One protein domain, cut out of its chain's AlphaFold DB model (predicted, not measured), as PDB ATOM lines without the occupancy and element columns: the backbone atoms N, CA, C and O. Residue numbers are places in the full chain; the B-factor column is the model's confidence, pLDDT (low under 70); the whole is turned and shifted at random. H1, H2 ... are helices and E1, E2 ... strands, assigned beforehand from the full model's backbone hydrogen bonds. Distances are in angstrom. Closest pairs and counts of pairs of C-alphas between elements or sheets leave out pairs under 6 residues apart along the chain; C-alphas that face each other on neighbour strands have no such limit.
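What this domain is: This is residues 79 to 180 of the 182 residues of a protein of Clostridiaceae bacterium (UniProt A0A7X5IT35). A sheet of four parallel strands, in the order E1 E2 E3 E4, has H4 over its edge strand E4 and H3 grazing it, while H1 and H2 form a loose head beyond the strands' last residues. The printed part has 102 residues, with named elements in the order E1 E2 H1 H2 H3 E3 H4 E4, mixed helices and strands. It is compact, with a radius of gyration of the C-alphas of 13.5 A, and spans 41 by 26 by 19 A.

How they stand to each other: Start at E1, residues 79 to 83, parallel to E2, residues 96 to 102; N 81 and O 98 are within hydrogen-bond range at 2.9 A. Likewise E2 is parallel to E3, residues 148 to 152, with N 150 and O 99 at 2.8 A, and E3 to E4, residues 176 to 179, with N 151 and O 178 at 2.8 A. After E2 come H1, residues 107 to 111, and H2, residues 118 to 127, close but not clearly touching; their closest C-alphas, Leu 110 and Lys 121, are 6.7 A apart. H3, residues 131 to 138, only grazes the sheet. H4, residues 161 to 171, only just touches H3, with 3 pairs of C-alphas within 8 A, the closest Leu 131 and Ile 164 at 6.8 A. E3, H4, E4 is a strand-helix-strand unit, parallel neighbour strands with a helix between, and its crossover is right-handed; E2, H1 H2 H3, E3 is another unit. In the four helices every O i to N i+4 pair is within hydrogen-bond range.

Where its parts are: Find C-alpha 79 at (-55.917, -55.472, 155.155), where E1 begins; E2 runs 15.7 A, H2 14.2 A and H4 15.3 A. E4 ends at C-alpha 179, (-48.166, -72.855, 150.943).

The domain as a whole: The farthest C-alphas, Arg 95 and Glu 114, are 41.9 A apart. The printed part has no cut, E1 to E2 is a long link, and no printed residue is under 70 in pLDDT.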
ATOM      1  N   ARG A  79     -54.830 -54.535 154.889       98.12
ATOM      2  CA  ARG A  79     -55.917 -55.472 155.155       98.12
ATOM      3  C   ARG A  79     -55.470 -56.902 154.915       98.12
ATOM      4  O   ARG A  79     -54.982 -57.224 153.828       98.12
ATOM      5  N   LEU A  80     -55.730 -57.759 155.896       98.50
ATOM      6  CA  LEU A  80     -55.728 -59.206 155.744       98.50
ATOM      7  C   LEU A  80     -57.144 -59.693 155.414       98.50
ATOM      8  O   LEU A  80     -58.085 -59.439 156.165       98.50
ATOM      9  N   LEU A  81     -57.275 -60.416 154.304       98.56
ATOM     10  CA  LEU A  81     -58.430 -61.258 154.003       98.56
ATOM     11  C   LEU A  81     -58.137 -62.681 154.486       98.56
ATOM     12  O   LEU A  81     -57.225 -63.319 153.970       98.56
ATOM     13  N   PHE A  82     -58.911 -63.176 155.447       98.50
ATOM     14  CA  PHE A  82     -58.789 -64.526 155.985       98.50
ATOM     15  C   PHE A  82     -60.071 -65.325 155.738       98.50
ATOM     16  O   PHE A  82     -61.153 -64.894 156.140       98.50
ATOM     17  N   ALA A  83     -59.957 -66.496 155.119       97.50
ATOM     18  CA  ALA A  83     -61.040 -67.471 155.041       97.50
ATOM     19  C   ALA A  83     -60.465 -68.883 154.877       97.50
ATOM     20  O   ALA A  83     -59.764 -69.168 153.905       97.50
ATOM     21  N   ALA A  84     -60.787 -69.757 155.821       94.50
ATOM     22  CA  ALA A  84     -60.525 -71.188 155.749       94.50
ATOM     23  C   ALA A  84     -61.863 -71.932 155.711       94.50
ATOM     24  O   ALA A  84     -62.874 -71.347 156.105       94.50
ATOM     25  N   ASP A  85     -61.848 -73.184 155.257       93.25
ATOM     26  CA  ASP A  85     -63.011 -74.071 155.219       93.25
ATOM     27  C   ASP A  85     -64.235 -73.402 154.583       93.25
ATOM     28  O   ASP A  85     -65.226 -73.080 155.229       93.25
ATOM     29  N   THR A  86     -64.140 -73.115 153.286       94.00
ATOM     30  CA  THR A  86     -65.255 -72.587 152.498       94.00
ATOM     31  C   THR A  86     -65.177 -73.027 151.045       94.00
ATOM     32  O   THR A  86     -64.127 -72.943 150.413       94.00
ATOM     33  N   ARG A  87     -66.317 -73.398 150.452       91.31
ATOM     34  CA  ARG A  87     -66.400 -73.756 149.018       91.31
ATOM     35  C   ARG A  87     -66.252 -72.589 148.045       91.31
ATOM     36  O   ARG A  87     -66.277 -72.778 146.832       91.31
ATOM     37  N   GLY A  88     -66.209 -71.364 148.552       92.94
ATOM     38  CA  GLY A  88     -66.179 -70.183 147.705       92.94
ATOM     39  C   GLY A  88     -66.302 -68.880 148.478       92.94
ATOM     40  O   GLY A  88     -66.659 -68.855 149.653       92.94
ATOM     41  N   LEU A  89     -66.048 -67.775 147.782       95.12
ATOM     42  CA  LEU A  89     -66.280 -66.423 148.271       95.12
ATOM     43  C   LEU A  89     -66.886 -65.578 147.150       95.12
ATOM     44  O   LEU A  89     -66.393 -65.573 146.022       95.12
ATOM     45  N   ASN A  90     -67.938 -64.827 147.476       89.00
ATOM     46  CA  ASN A  90     -68.538 -63.847 146.560       89.00
ATOM     47  C   ASN A  90     -68.222 -62.401 146.961       89.00
ATOM     48  O   ASN A  90     -68.537 -61.470 146.226       89.00
ATOM     49  N   ARG A  91     -67.588 -62.201 148.121       92.75
ATOM     50  CA  ARG A  91     -67.233 -60.875 148.613       92.75
ATOM     51  C   ARG A  91     -66.087 -60.296 147.789       92.75
ATOM     52  O   ARG A  91     -64.986 -60.847 147.794       92.75
ATOM     53  N   ILE A  92     -66.320 -59.151 147.156       95.25
ATOM     54  CA  ILE A  92     -65.247 -58.337 146.584       95.25
ATOM     55  C   ILE A  92     -64.620 -57.519 147.708       95.25
ATOM     56  O   ILE A  92     -65.289 -56.725 148.371       95.25
ATOM     57  N   VAL A  93     -63.334 -57.753 147.951       95.06
ATOM     58  CA  VAL A  93     -62.592 -57.128 149.045       95.06
ATOM     59  C   VAL A  93     -61.608 -56.119 148.461       95.06
ATOM     60  O   VAL A  93     -60.710 -56.513 147.721       95.06
ATOM     61  N   PRO A  94     -61.746 -54.821 148.775       92.31
ATOM     62  CA  PRO A  94     -60.791 -53.821 148.326       92.31
ATOM     63  C   PRO A  94     -59.541 -53.821 149.212       92.31
ATOM     64  O   PRO A  94     -59.617 -54.158 150.398       92.31
ATOM     65  N   ARG A  95     -58.426 -53.333 148.652       91.56
ATOM     66  CA  ARG A  95     -57.162 -53.053 149.362       91.56
ATOM     67  C   ARG A  95     -56.563 -54.258 150.093       91.56
ATOM     68  O   ARG A  95     -55.983 -54.097 151.161       91.56
ATOM     69  N   VAL A  96     -56.702 -55.459 149.539       97.00
ATOM     70  CA  VAL A  96     -56.095 -56.659 150.128       97.00
ATOM     71  C   VAL A  96     -54.575 -56.506 150.084       97.00
ATOM     72  O   VAL A  96     -53.989 -56.456 149.007       97.00
ATOM     73  N   ALA A  97     -53.947 -56.403 151.253       97.75
ATOM     74  CA  ALA A  97     -52.493 -56.380 151.390       97.75
ATOM     75  C   ALA A  97     -51.953 -57.797 151.609       97.75
ATOM     76  O   ALA A  97     -50.896 -58.162 151.094       97.75
ATOM     77  N   LEU A  98     -52.701 -58.605 152.358       98.19
ATOM     78  CA  LEU A  98     -52.414 -60.005 152.633       98.19
ATOM     79  C   LEU A  98     -53.690 -60.823 152.433       98.19
ATOM     80  O   LEU A  98     -54.778 -60.385 152.808       98.19
ATOM     81  N   ALA A  99     -53.558 -62.028 151.894       98.25
ATOM     82  CA  ALA A  99     -54.647 -62.992 151.834       98.25
ATOM     83  C   ALA A  99     -54.199 -64.309 152.465       98.25
ATOM     84  O   ALA A  99     -53.098 -64.773 152.197       98.25
ATOM     85  N   ALA A 100     -55.041 -64.908 153.297       98.38
ATOM     86  CA  ALA A 100     -54.864 -66.238 153.859       98.38
ATOM     87  C   ALA A 100     -56.135 -67.032 153.559       98.38
ATOM     88  O   ALA A 100     -57.165 -66.849 154.209       98.38
ATOM     89  N   LEU A 101     -56.080 -67.820 152.489       97.88
ATOM     90  CA  LEU A 101     -57.243 -68.440 151.872       97.88
ATOM     91  C   LEU A 101     -57.029 -69.940 151.724       97.88
ATOM     92  O   LEU A 101     -55.931 -70.391 151.396       97.88
ATOM     93  N   GLU A 102     -58.086 -70.710 151.937       95.25
ATOM     94  CA  GLU A 102     -58.077 -72.142 151.660       95.25
ATOM     95  C   GLU A 102     -57.835 -72.448 150.174       95.25
ATOM     96  O   GLU A 102     -58.453 -71.857 149.291       95.25
ATOM     97  N   CYS A 103     -56.974 -73.433 149.915       96.50
ATOM     98  CA  CYS A 103     -56.813 -74.093 148.622       96.50
ATOM     99  C   CYS A 103     -56.694 -75.601 148.863       96.50
ATOM    100  O   CYS A 103     -55.593 -76.146 148.951       96.50
ATOM    101  N   ASN A 104     -57.829 -76.272 149.005       96.12
ATOM    102  CA  ASN A 104     -57.892 -77.604 149.590       96.12
ATOM    103  C   ASN A 104     -57.429 -78.704 148.636       96.12
ATOM    104  O   ASN A 104     -56.611 -79.544 148.999       96.12
ATOM    105  N   TYR A 105     -57.914 -78.716 147.399       96.06
ATOM    106  CA  TYR A 105     -57.639 -79.810 146.468       96.06
ATOM    107  C   TYR A 105     -57.497 -79.325 145.025       96.06
ATOM    108  O   TYR A 105     -57.850 -78.203 144.658       96.06
ATOM    109  N   CYS A 106     -56.957 -80.194 144.177       96.94
ATOM    110  CA  CYS A 106     -57.062 -80.067 142.732       96.94
ATOM    111  C   CYS A 106     -58.208 -80.968 142.263       96.94
ATOM    112  O   CYS A 106     -58.136 -82.180 142.461       96.94
ATOM    113  N   GLU A 107     -59.231 -80.397 141.623       95.94
ATOM    114  CA  GLU A 107     -60.444 -81.114 141.183       95.94
ATOM    115  C   GLU A 107     -60.132 -82.424 140.443       95.94
ATOM    116  O   GLU A 107     -60.671 -83.480 140.756       95.94
ATOM    117  N   GLU A 108     -59.156 -82.395 139.542       95.19
ATOM    118  CA  GLU A 108     -58.733 -83.564 138.766       95.19
ATOM    119  C   GLU A 108     -58.167 -84.706 139.640       95.19
ATOM    120  O   GLU A 108     -58.344 -85.885 139.332       95.19
ATOM    121  N   LEU A 109     -57.489 -84.368 140.748       95.62
ATOM    122  CA  LEU A 109     -56.944 -85.335 141.707       95.62
ATOM    123  C   LEU A 109     -58.036 -85.921 142.606       95.62
ATOM    124  O   LEU A 109     -57.960 -87.099 142.960       95.62
ATOM    125  N   LEU A 110     -59.031 -85.110 142.969       96.19
ATOM    126  CA  LEU A 110     -60.190 -85.549 143.740       96.19
ATOM    127  C   LEU A 110     -61.080 -86.481 142.906       96.19
ATOM    128  O   LEU A 110     -61.430 -87.571 143.359       96.19
ATOM    129  N   ALA A 111     -61.394 -86.089 141.668       95.06
ATOM    130  CA  ALA A 111     -62.271 -86.832 140.766       95.06
ATOM    131  C   ALA A 111     -61.759 -88.252 140.480       95.06
ATOM    132  O   ALA A 111     -62.527 -89.211 140.562       95.06
ATOM    133  N   ARG A 112     -60.450 -88.400 140.230       94.75
ATOM    134  CA  ARG A 112     -59.804 -89.699 139.963       94.75
ATOM    135  C   ARG A 112     -59.558 -90.557 141.208       94.75
ATOM    136  O   ARG A 112     -58.985 -91.637 141.095       94.75
ATOM    137  N   SER A 113     -59.883 -90.065 142.404       92.88
ATOM    138  CA  SER A 113     -59.635 -90.808 143.636       92.88
ATOM    139  C   SER A 113     -60.594 -91.991 143.757       92.88
ATOM    140  O   SER A 113     -61.799 -91.810 143.901       92.88
ATOM    141  N   GLU A 114     -60.055 -93.206 143.766       92.69
ATOM    142  CA  GLU A 114     -60.811 -94.435 144.056       92.69
ATOM    143  C   GLU A 114     -60.837 -94.764 145.560       92.69
ATOM    144  O   GLU A 114     -61.520 -95.682 146.000       92.69
ATOM    145  N   ARG A 115     -60.086 -94.010 146.377       91.75
ATOM    146  CA  ARG A 115     -59.913 -94.272 147.819       91.75
ATOM    147  C   ARG A 115     -61.062 -93.761 148.685       91.75
ATOM    148  O   ARG A 115     -61.100 -94.074 149.871       91.75
ATOM    149  N   ILE A 116     -61.938 -92.933 148.124       92.62
ATOM    150  CA  ILE A 116     -63.062 -92.328 148.837       92.62
ATOM    151  C   ILE A 116     -64.348 -92.457 148.017       92.62
ATOM    152  O   ILE A 116     -64.286 -92.385 146.788       92.62
ATOM    153  N   PRO A 117     -65.508 -92.629 148.677       94.75
ATOM    154  CA  PRO A 117     -66.790 -92.713 147.989       94.75
ATOM    155  C   PRO A 117     -67.157 -91.377 147.337       94.75
ATOM    156  O   PRO A 117     -66.753 -90.308 147.805       94.75
ATOM    157  N   ASP A 118     -67.987 -91.426 146.297       94.56
ATOM    158  CA  ASP A 118     -68.402 -90.224 145.564       94.56
ATOM    159  C   ASP A 118     -69.179 -89.236 146.441       94.56
ATOM    160  O   ASP A 118     -69.007 -88.030 146.296       94.56
ATOM    161  N   SER A 119     -69.929 -89.717 147.435       94.81
ATOM    162  CA  SER A 119     -70.590 -88.851 148.421       94.81
ATOM    163  C   SER A 119     -69.606 -87.969 149.197       94.81
ATOM    164  O   SER A 119     -69.907 -86.811 149.482       94.81
ATOM    165  N   LEU A 120     -68.408 -88.482 149.510       93.31
ATOM    166  CA  LEU A 120     -67.370 -87.697 150.172       93.31
ATOM    167  C   LEU A 120     -66.720 -86.700 149.204       93.31
ATOM    168  O   LEU A 120     -66.416 -85.584 149.615       93.31
ATOM    169  N   LYS A 121     -66.549 -87.064 147.926       95.19
ATOM    170  CA  LYS A 121     -66.072 -86.124 146.896       95.19
ATOM    171  C   LYS A 121     -67.042 -84.956 146.732       95.19
ATOM    172  O   LYS A 121     -66.606 -83.811 146.760       95.19
ATOM    173  N   GLU A 122     -68.341 -85.233 146.635       94.06
ATOM    174  CA  GLU A 122     -69.373 -84.193 146.545       94.06
ATOM    175  C   GLU A 122     -69.384 -83.298 147.781       94.06
ATOM    176  O   GLU A 122     -69.400 -82.075 147.649       94.06
ATOM    177  N   ARG A 123     -69.276 -83.875 148.985       93.25
ATOM    178  CA  ARG A 123     -69.123 -83.074 150.203       93.25
ATOM    179  C   ARG A 123     -67.922 -82.133 150.092       93.25
ATOM    180  O   ARG A 123     -68.100 -80.939 150.284       93.25
ATOM    181  N   ILE A 124     -66.744 -82.641 149.716       93.81
ATOM    182  CA  ILE A 124     -65.528 -81.824 149.564       93.81
ATOM    183  C   ILE A 124     -65.750 -80.670 148.569       93.81
ATOM    184  O   ILE A 124     -65.386 -79.533 148.866       93.81
ATOM    185  N   ARG A 125     -66.403 -80.929 147.428       94.38
ATOM    186  CA  ARG A 125     -66.756 -79.891 146.440       94.38
ATOM    187  C   ARG A 125     -67.714 -78.835 146.984       94.38
ATOM    188  O   ARG A 125     -67.669 -77.678 146.569       94.38
ATOM    189  N   HIS A 126     -68.587 -79.221 147.905       91.94
ATOM    190  CA  HIS A 126     -69.567 -78.331 148.512       91.94
ATOM    191  C   HIS A 126     -69.073 -77.605 149.763       91.94
ATOM    192  O   HIS A 126     -69.738 -76.655 150.179       91.94
ATOM    193  N   THR A 127     -67.930 -77.985 150.335       90.94
ATOM    194  CA  THR A 127     -67.439 -77.395 151.589       90.94
ATOM    195  C   THR A 127     -66.079 -76.710 151.483       90.94
ATOM    196  O   THR A 127     -65.789 -75.895 152.356       90.94
ATOM    197  N   HIS A 128     -65.286 -76.964 150.432       94.31
ATOM    198  CA  HIS A 128     -63.901 -76.479 150.328       94.31
ATOM    199  C   HIS A 128     -63.537 -75.885 148.962       94.31
ATOM    200  O   HIS A 128     -64.011 -76.331 147.914       94.31
ATOM    201  N   PHE A 129     -62.645 -74.894 148.975       93.81
ATOM    202  CA  PHE A 129     -62.098 -74.264 147.776       93.81
ATOM    203  C   PHE A 129     -61.170 -75.225 147.032       93.81
ATOM    204  O   PHE A 129     -60.186 -75.715 147.591       93.81
ATOM    205  N   ASP A 130     -61.417 -75.430 145.741       96.94
ATOM    206  CA  ASP A 130     -60.436 -76.042 144.851       96.94
ATOM    207  C   ASP A 130     -59.474 -74.984 144.278       96.94
ATOM    208  O   ASP A 130     -59.730 -73.775 144.304       96.94
ATOM    209  N   LEU A 131     -58.359 -75.449 143.709       97.44
ATOM    210  CA  LEU A 131     -57.380 -74.592 143.033       97.44
ATOM    211  C   LEU A 131     -58.020 -73.682 141.966       97.44
ATOM    212  O   LEU A 131     -57.688 -72.497 141.887       97.44
ATOM    213  N   GLY A 132     -58.914 -74.223 141.132       97.31
ATOM    214  CA  GLY A 132     -59.555 -73.475 140.053       97.31
ATOM    215  C   GLY A 132     -60.508 -72.407 140.583       97.31
ATOM    216  O   GLY A 132     -60.451 -71.255 140.143       97.31
ATOM    217  N   GLY A 133     -61.332 -72.763 141.569       96.88
ATOM    218  CA  GLY A 133     -62.231 -71.852 142.262       96.88
ATOM    219  C   GLY A 133     -61.488 -70.695 142.918       96.88
ATOM    220  O   GLY A 133     -61.879 -69.540 142.727       96.88
ATOM    221  N   LEU A 134     -60.387 -70.966 143.629       97.69
ATOM    222  CA  LEU A 134     -59.614 -69.917 144.300       97.69
ATOM    223  C   LEU A 134     -58.973 -68.955 143.291       97.69
ATOM    224  O   LEU A 134     -59.079 -67.739 143.453       97.69
ATOM    225  N   ILE A 135     -58.369 -69.471 142.214       97.81
ATOM    226  CA  ILE A 135     -57.849 -68.633 141.119       97.81
ATOM    227  C   ILE A 135     -58.976 -67.771 140.531       97.81
ATOM    228  O   ILE A 135     -58.810 -66.564 140.336       97.81
ATOM    229  N   GLY A 136     -60.142 -68.371 140.276       97.31
ATOM    230  CA  GLY A 136     -61.313 -67.672 139.751       97.31
ATOM    231  C   GLY A 136     -61.825 -66.569 140.678       97.31
ATOM    232  O   GLY A 136     -62.252 -65.521 140.196       97.31
ATOM    233  N   TYR A 137     -61.764 -66.771 141.994       97.50
ATOM    234  CA  TYR A 137     -62.101 -65.751 142.984       97.50
ATOM    235  C   TYR A 137     -61.081 -64.609 142.997       97.50
ATOM    236  O   TYR A 137     -61.463 -63.445 142.892       97.50
ATOM    237  N   LEU A 138     -59.789 -64.930 143.052       97.06
ATOM    238  CA  LEU A 138     -58.711 -63.943 143.121       97.06
ATOM    239  C   LEU A 138     -58.654 -63.027 141.893       97.06
ATOM    240  O   LEU A 138     -58.385 -61.841 142.041       97.06
ATOM    241  N   ARG A 139     -59.006 -63.528 140.701       96.44
ATOM    242  CA  ARG A 139     -59.143 -62.704 139.484       96.44
ATOM    243  C   ARG A 139     -60.214 -61.610 139.585       96.44
ATOM    244  O   ARG A 139     -60.195 -60.674 138.793       96.44
ATOM    245  N   LYS A 140     -61.161 -61.726 140.522       95.69
ATOM    246  CA  LYS A 140     -62.200 -60.711 140.767       95.69
ATOM    247  C   LYS A 140     -61.731 -59.620 141.731       95.69
ATOM    248  O   LYS A 140     -62.430 -58.622 141.891       95.69
ATOM    249  N   LEU A 141     -60.609 -59.828 142.418       95.81
ATOM    250  CA  LEU A 141     -60.080 -58.894 143.403       95.81
ATOM    251  C   LEU A 141     -59.051 -57.961 142.769       95.81
ATOM    252  O   LEU A 141     -58.293 -58.347 141.882       95.81
ATOM    253  N   ASP A 142     -58.978 -56.738 143.291       93.62
ATOM    254  CA  ASP A 142     -57.820 -55.880 143.069       93.62
ATOM    255  C   ASP A 142     -56.678 -56.341 143.983       93.62
ATOM    256  O   ASP A 142     -56.700 -56.129 145.199       93.62
ATOM    257  N   LEU A 143     -55.694 -56.999 143.373       95.25
ATOM    258  CA  LEU A 143     -54.511 -57.535 144.040       95.25
ATOM    259  C   LEU A 143     -53.278 -56.634 143.883       95.25
ATOM    260  O   LEU A 143     -52.188 -57.047 144.261       95.25
ATOM    261  N   SER A 144     -53.424 -55.406 143.376       93.31
ATOM    262  CA  SER A 144     -52.299 -54.481 143.145       93.31
ATOM    263  C   SER A 144     -51.481 -54.160 144.405       93.31
ATOM    264  O   SER A 144     -50.296 -53.849 144.318       93.31
ATOM    265  N   ARG A 145     -52.107 -54.255 145.584       94.25
ATOM    266  CA  ARG A 145     -51.467 -54.084 146.900       94.25
ATOM    267  C   ARG A 145     -51.142 -55.401 147.597       94.25
ATOM    268  O   ARG A 145     -50.511 -55.384 148.655       94.25
ATOM    269  N   CYS A 146     -51.596 -56.526 147.050       97.25
ATOM    270  CA  CYS A 146     -51.445 -57.819 147.691       97.25
ATOM    271  C   CYS A 146     -49.996 -58.271 147.547       97.25
ATOM    272  O   CYS A 146     -49.540 -58.617 146.460       97.25
ATOM    273  N   ARG A 147     -49.262 -58.252 148.659       95.56
ATOM    274  CA  ARG A 147     -47.857 -58.670 148.693       95.56
ATOM    275  C   ARG A 147     -47.715 -60.173 148.882       95.56
ATOM    276  O   ARG A 147     -46.764 -60.748 148.369       95.56
ATOM    277  N   ARG A 148     -48.634 -60.806 149.624       97.62
ATOM    278  CA  ARG A 148     -48.556 -62.234 149.963       97.62
ATOM    279  C   ARG A 148     -49.914 -62.910 149.990       97.62
ATOM    280  O   ARG A 148     -50.864 -62.392 150.581       97.62
ATOM    281  N   LEU A 149     -49.939 -64.118 149.440       98.06
ATOM    282  CA  LEU A 149     -51.033 -65.070 149.545       98.06
ATOM    283  C   LEU A 149     -50.556 -66.319 150.297       98.06
ATOM    284  O   LEU A 149     -49.675 -67.037 149.829       98.06
ATOM    285  N   TYR A 150     -51.165 -66.584 151.445       98.38
ATOM    286  CA  TYR A 150     -51.002 -67.805 152.221       98.38
ATOM    287  C   TYR A 150     -52.097 -68.793 151.822       98.38
ATOM    288  O   TYR A 150     -53.285 -68.487 151.943       98.38
ATOM    289  N   LEU A 151     -51.701 -69.966 151.337       97.69
ATOM    290  CA  LEU A 151     -52.611 -71.047 150.986       97.69
ATOM    291  C   LEU A 151     -52.760 -71.984 152.177       97.69
ATOM    292  O   LEU A 151     -51.780 -72.566 152.646       97.69
ATOM    293  N   LEU A 152     -53.992 -72.098 152.657       96.06
ATOM    294  CA  LEU A 152     -54.364 -72.859 153.842       96.06
ATOM    295  C   LEU A 152     -55.001 -74.199 153.453       96.06
ATOM    296  O   LEU A 152     -55.574 -74.332 152.371       96.06
ATOM    297  N   HIS A 153     -54.952 -75.164 154.375       92.94
ATOM    298  CA  HIS A 153     -55.816 -76.353 154.374       92.94
ATOM    299  C   HIS A 153     -55.650 -77.276 153.151       92.94
ATOM    300  O   HIS A 153     -56.592 -77.929 152.715       92.94
ATOM    301  N   LEU A 154     -54.438 -77.383 152.593       94.38
ATOM    302  CA  LEU A 154     -54.179 -78.319 151.496       94.38
ATOM    303  C   LEU A 154     -54.432 -79.771 151.934       94.38
ATOM    304  O   LEU A 154     -53.860 -80.263 152.906       94.38
ATOM    305  N   SER A 155     -55.210 -80.500 151.143       91.38
ATOM    306  CA  SER A 155     -55.484 -81.923 151.309       91.38
ATOM    307  C   SER A 155     -54.210 -82.758 151.186       91.38
ATOM    308  O   SER A 155     -53.409 -82.597 150.268       91.38
ATOM    309  N   SER A 156     -54.031 -83.733 152.079       87.81
ATOM    310  CA  SER A 156     -52.951 -84.729 151.972       87.81
ATOM    311  C   SER A 156     -53.100 -85.688 150.807       87.81
ATOM    312  O   SER A 156     -52.100 -86.226 150.342       87.81
ATOM    313  N   ALA A 157     -54.327 -85.927 150.355       88.62
ATOM    314  CA  ALA A 157     -54.606 -86.953 149.360       88.62
ATOM    315  C   ALA A 157     -54.919 -86.370 147.978       88.62
ATOM    316  O   ALA A 157     -54.729 -87.055 146.972       88.62
ATOM    317  N   HIS A 158     -55.419 -85.133 147.922       94.00
ATOM    318  CA  HIS A 158     -56.027 -84.571 146.712       94.00
ATOM    319  C   HIS A 158     -55.443 -83.214 146.298       94.00
ATOM    320  O   HIS A 158     -56.008 -82.554 145.430       94.00
ATOM    321  N   ALA A 159     -54.301 -82.811 146.860       93.81
ATOM    322  CA  ALA A 159     -53.551 -81.631 146.434       93.81
ATOM    323  C   ALA A 159     -52.164 -82.012 145.890       93.81
ATOM    324  O   ALA A 159     -51.565 -83.001 146.306       93.81
ATOM    325  N   ASP A 160     -51.647 -81.196 144.972       95.31
ATOM    326  CA  ASP A 160     -50.264 -81.256 144.488       95.31
ATOM    327  C   ASP A 160     -49.653 -79.860 144.639       95.31
ATOM    328  O   ASP A 160     -49.987 -78.937 143.892       95.31
ATOM    329  N   GLU A 161     -48.762 -79.703 145.619       95.12
ATOM    330  CA  GLU A 161     -48.129 -78.419 145.927       95.12
ATOM    331  C   GLU A 161     -47.374 -77.832 144.734       95.12
ATOM    332  O   GLU A 161     -47.454 -76.630 144.479       95.12
ATOM    333  N   ASN A 162     -46.666 -78.661 143.963       94.94
ATOM    334  CA  ASN A 162     -45.907 -78.192 142.808       94.94
ATOM    335  C   ASN A 162     -46.847 -77.689 141.711       94.94
ATOM    336  O   ASN A 162     -46.578 -76.669 141.072       94.94
ATOM    337  N   ARG A 163     -47.964 -78.388 141.493       95.19
ATOM    338  CA  ARG A 163     -49.012 -77.950 140.566       95.19
ATOM    339  C   ARG A 163     -49.644 -76.638 141.020       95.19
ATOM    340  O   ARG A 163     -49.766 -75.734 140.197       95.19
ATOM    341  N   ILE A 164     -49.998 -76.531 142.299       96.19
ATOM    342  CA  ILE A 164     -50.574 -75.322 142.899       96.19
ATOM    343  C   ILE A 164     -49.611 -74.144 142.714       96.19
ATOM    344  O   ILE A 164     -49.996 -73.138 142.123       96.19
ATOM    345  N   ARG A 165     -48.335 -74.288 143.101       95.75
ATOM    346  CA  ARG A 165     -47.317 -73.234 142.925       95.75
ATOM    347  C   ARG A 165     -47.211 -72.779 141.474       95.75
ATOM    348  O   ARG A 165     -47.301 -71.585 141.213       95.75
ATOM    349  N   ARG A 166     -47.081 -73.714 140.524       96.62
ATOM    350  CA  ARG A 166     -46.995 -73.375 139.092       96.62
ATOM    351  C   ARG A 166     -48.232 -72.636 138.591       96.62
ATOM    352  O   ARG A 166     -48.088 -71.688 137.824       96.62
ATOM    353  N   ALA A 167     -49.426 -73.065 139.001       97.44
ATOM    354  CA  ALA A 167     -50.667 -72.404 138.617       97.44
ATOM    355  C   ALA A 167     -50.697 -70.961 139.137       97.44
ATOM    356  O   ALA A 167     -50.895 -70.037 138.356       97.44
ATOM    357  N   PHE A 168     -50.390 -70.752 140.418       97.00
ATOM    358  CA  PHE A 168     -50.351 -69.417 141.009       97.00
ATOM    359  C   PHE A 168     -49.282 -68.508 140.393       97.00
ATOM    360  O   PHE A 168     -49.590 -67.368 140.063       97.00
ATOM    361  N   SER A 169     -48.061 -69.004 140.169       95.44
ATOM    362  CA  SER A 169     -46.999 -68.215 139.526       95.44
ATOM    363  C   SER A 169     -47.350 -67.797 138.098       95.44
ATOM    364  O   SER A 169     -46.925 -66.734 137.654       95.44
ATOM    365  N   LYS A 170     -48.113 -68.625 137.374       96.94
ATOM    366  CA  LYS A 170     -48.589 -68.306 136.024       96.94
ATOM    367  C   LYS A 170     -49.717 -67.273 136.045       96.94
ATOM    368  O   LYS A 170     -49.725 -66.372 135.215       96.94
ATOM    369  N   GLU A 171     -50.678 -67.440 136.947       97.12
ATOM    370  CA  GLU A 171     -51.904 -66.634 136.988       97.12
ATOM    371  C   GLU A 171     -51.714 -65.273 137.666       97.12
ATOM    372  O   GLU A 171     -52.361 -64.299 137.288       97.12
ATOM    373  N   PHE A 172     -50.805 -65.191 138.639       96.06
ATOM    374  CA  PHE A 172     -50.541 -63.991 139.432       96.06
ATOM    375  C   PHE A 172     -49.029 -63.712 139.487       96.06
ATOM    376  O   PHE A 172     -48.401 -63.878 140.538       96.06
ATOM    377  N   PRO A 173     -48.405 -63.324 138.358       93.50
ATOM    378  CA  PRO A 173     -46.969 -63.072 138.316       93.50
ATOM    379  C   PRO A 173     -46.587 -61.946 139.287       93.50
ATOM    380  O   PRO A 173     -47.175 -60.869 139.270       93.50
ATOM    381  N   GLY A 174     -45.589 -62.202 140.135       90.44
ATOM    382  CA  GLY A 174     -45.104 -61.251 141.144       90.44
ATOM    383  C   GLY A 174     -45.805 -61.323 142.504       90.44
ATOM    384  O   GLY A 174     -45.292 -60.745 143.459       90.44
ATOM    385  N   LEU A 175     -46.912 -62.064 142.632       95.75
ATOM    386  CA  LEU A 175     -47.522 -62.343 143.932       95.75
ATOM    387  C   LEU A 175     -46.723 -63.433 144.660       95.75
ATOM    388  O   LEU A 175     -46.565 -64.545 144.151       95.75
ATOM    389  N   GLU A 176     -46.236 -63.138 145.864       96.94
ATOM    390  CA  GLU A 176     -45.560 -64.133 146.699       96.94
ATOM    391  C   GLU A 176     -46.596 -65.117 147.264       96.94
ATOM    392  O   GLU A 176     -47.473 -64.741 148.046       96.94
ATOM    393  N   VAL A 177     -46.501 -66.390 146.865       97.19
ATOM    394  CA  VAL A 177     -47.420 -67.447 147.308       97.19
ATOM    395  C   VAL A 177     -46.723 -68.410 148.261       97.19
ATOM    396  O   VAL A 177     -45.758 -69.095 147.904       97.19
ATOM    397  N   ILE A 178     -47.259 -68.496 149.475       97.44
ATOM    398  CA  ILE A 178     -46.763 -69.332 150.562       97.44
ATOM    399  C   ILE A 178     -47.781 -70.445 150.795       97.44
ATOM    400  O   ILE A 178     -48.902 -70.195 151.222       97.44
ATOM    401  N   ILE A 179     -47.390 -71.686 150.520       96.19
ATOM    402  CA  ILE A 179     -48.166 -72.855 150.943       96.19
ATOM    403  C   ILE A 179     -47.844 -73.104 152.411       96.19
ATOM    404  O   ILE A 179     -46.680 -73.341 152.745       96.19
ATOM    405  N   CYS A 180     -48.854 -73.006 153.270       94.88
ATOM    406  CA  CYS A 180     -48.687 -73.253 154.695       94.88
ATOM    407  C   CYS A 180     -48.537 -74.758 154.967       94.88
ATOM    408  O   CYS A 180     -49.207 -75.564 154.316       94.88
TER     409      CYS A 180